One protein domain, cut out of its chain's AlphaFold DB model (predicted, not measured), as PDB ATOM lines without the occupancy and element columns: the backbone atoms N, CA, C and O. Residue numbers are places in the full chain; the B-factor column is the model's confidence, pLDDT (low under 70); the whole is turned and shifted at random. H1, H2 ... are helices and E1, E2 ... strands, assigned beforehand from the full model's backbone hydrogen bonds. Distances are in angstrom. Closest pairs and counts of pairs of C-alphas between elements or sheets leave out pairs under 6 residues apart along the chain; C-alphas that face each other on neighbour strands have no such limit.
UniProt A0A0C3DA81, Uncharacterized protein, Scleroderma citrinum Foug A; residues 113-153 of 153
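What this domain is: This is residues 113 to 153 of the 153 residues of an uncharacterized protein of Scleroderma citrinum Foug A (UniProt A0A0C3DA81). A small two-stranded hairpin, E1 and E2, sits toward one end of a long thin rod, and the single helix H1 follows straight after E2 and leads away from it. Residues 141 to 153, of which 141 to 147 belong to H1, stick out free to the far end, while residues 113 to 120 make a loop beside the hairpin. The printed part has 41 residues with two named strands and one named helix, in the order E1, E2, H1; the sheet is antiparallel, in the order E1 - E2, and the class is mixed, helices and strands. The whole is extended, with a radius of gyration of the C-alphas of 14.9 A and spans of 52 by 18 by 9 A.

How they stand to each other: Look first at E1, residues 121 to 125, and E2, residues 131 to 136, a hairpin of antiparallel strands with 153 degrees between their directions. C-alphas 121 and 136 face each other at 4.2 A, and so do 125 and 131 at 4.5 A. Across the pair, N 122 and O 135 are within hydrogen-bond range at 2.9 A, and N 132 and O 124 at 2.8 A. Next comes H1, residues 137 to 147, joined to E2 by a tight link with 0 residues between them. The closest C-alphas of E1 and H1 are those of Asp 121 and Leu 137, 6.3 A apart. In H1 every O i to N i+4 pair is within hydrogen-bond range.

Where its parts are: Find C-alpha 121 at (-26.156, 8.333, -21.745); from there E1 runs 12.4 A to C-alpha 125. E2 begins at C-alpha 131, at (-18.002, 3.399, -25.028), and runs 13.2 A to C-alpha 136. H1 measures 15.4 A from C-alpha 137 to C-alpha 147, at (-41.321, 19.482, -30.261).

The domain as a whole: The two C-alphas farthest apart are those of Ser 128 and Arg 153, at 51.6 A. The printed part has no cut, and it ends at Arg 153, the chain's last residue. Both links, E1 to E2 and E2 to H1, are tight. The mean pLDDT of the printed part is 73.0; look for values under 70 at residues 113 to 114 and 144 to 153.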
ATOM      1  N   VAL A 113     -16.456   3.495 -14.640       55.53
ATOM      2  CA  VAL A 113     -17.116   4.302 -15.659       55.53
ATOM      3  C   VAL A 113     -16.101   5.351 -16.114       55.53
ATOM      4  O   VAL A 113     -15.618   6.100 -15.265       55.53
ATOM      5  N   PRO A 114     -15.734   5.414 -17.407       63.62
ATOM      6  CA  PRO A 114     -14.848   6.466 -17.881       63.62
ATOM      7  C   PRO A 114     -15.489   7.835 -17.624       63.62
ATOM      8  O   PRO A 114     -16.693   7.994 -17.822       63.62
ATOM      9  N   ASP A 115     -14.673   8.813 -17.217       72.62
ATOM     10  CA  ASP A 115     -15.090  10.152 -16.750       72.62
ATOM     11  C   ASP A 115     -16.015  10.923 -17.716       72.62
ATOM     12  O   ASP A 115     -16.594  11.943 -17.351       72.62
ATOM     13  N   SER A 116     -16.148  10.461 -18.959       76.69
ATOM     14  CA  SER A 116     -16.947  11.069 -20.020       76.69
ATOM     15  C   SER A 116     -18.385  10.549 -20.140       76.69
ATOM     16  O   SER A 116     -19.072  10.982 -21.060       76.69
ATOM     17  N   ILE A 117     -18.826   9.588 -19.319       75.44
ATOM     18  CA  ILE A 117     -20.192   9.035 -19.399       75.44
ATOM     19  C   ILE A 117     -21.088   9.715 -18.365       75.44
ATOM     20  O   ILE A 117     -20.884   9.570 -17.158       75.44
ATOM     21  N   GLU A 118     -22.112  10.419 -18.840       82.19
ATOM     22  CA  GLU A 118     -23.095  11.086 -17.993       82.19
ATOM     23  C   GLU A 118     -24.296  10.182 -17.671       82.19
ATOM     24  O   GLU A 118     -24.600   9.190 -18.342       82.19
ATOM     25  N   LEU A 119     -25.029  10.535 -16.611       74.75
ATOM     26  CA  LEU A 119     -26.258   9.832 -16.261       74.75
ATOM     27  C   LEU A 119     -27.304  10.012 -17.371       74.75
ATOM     28  O   LEU A 119     -27.726  11.124 -17.680       74.75
ATOM     29  N   GLY A 120     -27.780   8.892 -17.910       81.38
ATOM     30  CA  GLY A 120     -28.764   8.878 -18.992       81.38
ATOM     31  C   GLY A 120     -28.154   8.677 -20.375       81.38
ATOM     32  O   GLY A 120     -28.917   8.447 -21.315       81.38
ATOM     33  N   ASP A 121     -26.825   8.686 -20.498       80.50
ATOM     34  CA  ASP A 121     -26.156   8.333 -21.745       80.50
ATOM     35  C   ASP A 121     -26.457   6.883 -22.129       80.50
ATOM     36  O   ASP A 121     -26.415   5.960 -21.310       80.50
ATOM     37  N   TYR A 122     -26.762   6.677 -23.406       84.19
ATOM     38  CA  TYR A 122     -26.931   5.362 -24.003       84.19
ATOM     39  C   TYR A 122     -26.084   5.262 -25.265       84.19
ATOM     40  O   TYR A 122     -25.818   6.245 -25.952       84.19
ATOM     41  N   GLY A 123     -25.627   4.055 -25.575       86.75
ATOM     42  CA  GLY A 123     -24.625   3.848 -26.607       86.75
ATOM     43  C   GLY A 123     -24.292   2.379 -26.789       86.75
ATOM     44  O   GLY A 123     -25.069   1.500 -26.416       86.75
ATOM     45  N   HIS A 124     -23.129   2.115 -27.364       78.88
ATOM     46  CA  HIS A 124     -22.600   0.765 -27.524       78.88
ATOM     47  C   HIS A 124     -21.103   0.752 -27.228       78.88
ATOM     48  O   HIS A 124     -20.431   1.767 -27.382       78.88
ATOM     49  N   PHE A 125     -20.586  -0.399 -26.807       78.06
ATOM     50  CA  PHE A 125     -19.146  -0.606 -26.706       78.06
ATOM     51  C   PHE A 125     -18.607  -1.103 -28.042       78.06
ATOM     52  O   PHE A 125     -19.223  -1.951 -28.691       78.06
ATOM     53  N   THR A 126     -17.461  -0.577 -28.447       84.25
ATOM     54  CA  THR A 126     -16.699  -1.059 -29.602       84.25
ATOM     55  C   THR A 126     -15.928  -2.334 -29.256       84.25
ATOM     56  O   THR A 126     -15.775  -2.701 -28.087       84.25
ATOM     57  N   ASP A 127     -15.335  -2.966 -30.272       84.88
ATOM     58  CA  ASP A 127     -14.382  -4.067 -30.080       84.88
ATOM     59  C   ASP A 127     -13.153  -3.642 -29.246       84.88
ATOM     60  O   ASP A 127     -12.537  -4.474 -28.578       84.88
ATOM     61  N   SER A 128     -12.824  -2.339 -29.217       88.56
ATOM     62  CA  SER A 128     -11.781  -1.755 -28.356       88.56
ATOM     63  C   SER A 128     -12.212  -1.565 -26.893       88.56
ATOM     64  O   SER A 128     -11.403  -1.114 -26.086       88.56
ATOM     65  N   LYS A 129     -13.446  -1.946 -26.522       78.50
ATOM     66  CA  LYS A 129     -14.080  -1.681 -25.213       78.50
ATOM     67  C   LYS A 129     -14.250  -0.193 -24.897       78.50
ATOM     68  O   LYS A 129     -14.463   0.168 -23.742       78.50
ATOM     69  N   GLU A 130     -14.187   0.663 -25.908       82.38
ATOM     70  CA  GLU A 130     -14.506   2.077 -25.758       82.38
ATOM     71  C   GLU A 130     -16.020   2.253 -25.855       82.38
ATOM     72  O   GLU A 130     -16.685   1.628 -26.684       82.38
ATOM     73  N   PHE A 131     -16.584   3.078 -24.978       81.88
ATOM     74  CA  PHE A 131     -18.002   3.399 -25.028       81.88
ATOM     75  C   PHE A 131     -18.251   4.497 -26.064       81.88
ATOM     76  O   PHE A 131     -17.779   5.623 -25.918       81.88
ATOM     77  N   CYS A 132     -19.032   4.185 -27.094       84.50
ATOM     78  CA  CYS A 132     -19.529   5.155 -28.057       84.50
ATOM     79  C   CYS A 132     -20.928   5.614 -27.645       84.50
ATOM     80  O   CYS A 132     -21.914   4.896 -27.854       84.50
ATOM     81  N   CYS A 133     -21.008   6.822 -27.083       88.00
ATOM     82  CA  CYS A 133     -22.274   7.469 -26.761       88.00
ATOM     83  C   CYS A 133     -23.082   7.719 -28.047       88.00
ATOM     84  O   CYS A 133     -22.576   8.275 -29.021       88.00
ATOM     85  N   ALA A 134     -24.332   7.262 -28.059       83.88
ATOM     86  CA  ALA A 134     -25.280   7.448 -29.153       83.88
ATOM     87  C   ALA A 134     -26.293   8.566 -28.863       83.88
ATOM     88  O   ALA A 134     -26.889   9.102 -29.794       83.88
ATOM     89  N   GLY A 135     -26.480   8.915 -27.592       85.31
ATOM     90  CA  GLY A 135     -27.384   9.965 -27.153       85.31
ATOM     91  C   GLY A 135     -27.571   9.938 -25.643       85.31
ATOM     92  O   GLY A 135     -27.010   9.090 -24.949       85.31
ATOM     93  N   ASN A 136     -28.398  10.852 -25.147       89.94
ATOM     94  CA  ASN A 136     -28.748  10.935 -23.738       89.94
ATOM     95  C   ASN A 136     -30.274  10.906 -23.596       89.94
ATOM     96  O   ASN A 136     -30.981  11.732 -24.169       89.94
ATOM     97  N   LEU A 137     -30.785   9.947 -22.823       75.38
ATOM     98  CA  LEU A 137     -32.220   9.736 -22.615       75.38
ATOM     99  C   LEU A 137     -32.920  10.982 -22.061       75.38
ATOM    100  O   LEU A 137     -34.063  11.241 -22.425       75.38
ATOM    101  N   LEU A 138     -32.263  11.745 -21.183       78.44
ATOM    102  CA  LEU A 138     -32.837  12.962 -20.606       78.44
ATOM    103  C   LEU A 138     -32.916  14.068 -21.659       78.44
ATOM    104  O   LEU A 138     -33.975  14.673 -21.822       78.44
ATOM    105  N   ALA A 139     -31.837  14.261 -22.421       81.56
ATOM    106  CA  ALA A 139     -31.798  15.225 -23.518       81.56
ATOM    107  C   ALA A 139     -32.835  14.898 -24.608       81.56
ATOM    108  O   ALA A 139     -33.519  15.787 -25.114       81.56
ATOM    109  N   ASP A 140     -33.016  13.618 -24.931       80.31
ATOM    110  CA  ASP A 140     -34.002  13.178 -25.917       80.31
ATOM    111  C   ASP A 140     -35.439  13.425 -25.440       80.31
ATOM    112  O   ASP A 140     -36.286  13.871 -26.216       80.31
ATOM    113  N   ILE A 141     -35.730  13.177 -24.159       73.94
ATOM    114  CA  ILE A 141     -37.046  13.459 -23.565       73.94
ATOM    115  C   ILE A 141     -37.336  14.966 -23.568       73.94
ATOM    116  O   ILE A 141     -38.457  15.382 -23.878       73.94
ATOM    117  N   GLU A 142     -36.343  15.793 -23.247       74.56
ATOM    118  CA  GLU A 142     -36.471  17.251 -23.280       74.56
ATOM    119  C   GLU A 142     -36.704  17.757 -24.711       74.56
ATOM    120  O   GLU A 142     -37.631  18.534 -24.962       74.56
ATOM    121  N   SER A 143     -35.950  17.227 -25.679       71.81
ATOM    122  CA  SER A 143     -36.121  17.510 -27.107       71.81
ATOM    123  C   SER A 143     -37.530  17.159 -27.597       71.81
ATOM    124  O   SER A 143     -38.204  17.994 -28.210       71.81
ATOM    125  N   LEU A 144     -38.038  15.973 -27.244       67.50
ATOM    126  CA  LEU A 144     -39.408  15.549 -27.557       67.50
ATOM    127  C   LEU A 144     -40.467  16.465 -26.925       67.50
ATOM    128  O   LEU A 144     -41.486  16.752 -27.554       67.50
ATOM    129  N   SER A 145     -40.218  16.953 -25.709       59.84
ATOM    130  CA  SER A 145     -41.114  17.880 -25.011       59.84
ATOM    131  C   SER A 145     -41.149  19.256 -25.687       59.84
ATOM    132  O   SER A 145     -42.214  19.866 -25.785       59.84
ATOM    133  N   SER A 146     -40.016  19.723 -26.223       58.41
ATOM    134  CA  SER A 146     -39.940  20.976 -26.989       58.41
ATOM    135  C   SER A 146     -40.683  20.894 -28.330       58.41
ATOM    136  O   SER A 146     -41.338  21.853 -28.740       58.41
ATOM    137  N   LEU A 147     -40.662  19.722 -28.977       56.69
ATOM    138  CA  LEU A 147     -41.321  19.482 -30.261       56.69
ATOM    139  C   LEU A 147     -42.855  19.430 -30.139       56.69
ATOM    140  O   LEU A 147     -43.562  19.715 -31.101       56.69
ATOM    141  N   ALA A 148     -43.385  19.084 -28.963       54.50
ATOM    142  CA  ALA A 148     -44.825  19.043 -28.711       54.50
ATOM    143  C   ALA A 148     -45.463  20.439 -28.539       54.50
ATOM    144  O   ALA A 148     -46.680  20.567 -28.637       54.50
ATOM    145  N   ASN A 149     -44.661  21.493 -28.345       52.09
ATOM    146  CA  ASN A 149     -45.111  22.878 -28.148       52.09
ATOM    147  C   ASN A 149     -45.228  23.683 -29.460       52.09
ATOM    148  O   ASN A 149     -44.999  24.893 -29.495       52.09
ATOM    149  N   ILE A 150     -45.598  23.030 -30.565       46.91
ATOM    150  CA  ILE A 150     -45.889  23.736 -31.817       46.91
ATOM    151  C   ILE A 150     -47.307  24.315 -31.720       46.91
ATOM    152  O   ILE A 150     -48.305  23.614 -31.858       46.91
ATOM    153  N   THR A 151     -47.333  25.617 -31.440       50.28
ATOM    154  CA  THR A 151     -48.442  26.584 -31.427       50.28
ATOM    155  C   THR A 151     -49.734  26.122 -32.113       50.28
ATOM    156  O   THR A 151     -49.783  25.944 -33.332       50.28
ATOM    157  N   THR A 152     -50.813  26.018 -31.335       42.06
ATOM    158  CA  THR A 152     -52.186  25.964 -31.850       42.06
ATOM    159  C   THR A 152     -52.498  27.259 -32.596       42.06
ATOM    160  O   THR A 152     -52.328  28.344 -32.035       42.06
ATOM    161  N   ARG A 153     -52.910  27.127 -33.858       44.53
ATOM    162  CA  ARG A 153     -53.325  28.219 -34.743       44.53
ATOM    163  C   ARG A 153     -54.789  28.581 -34.536       44.53
ATOM    164  O   ARG A 153     -55.575  27.642 -34.281       44.53
TER     165      ARG A 153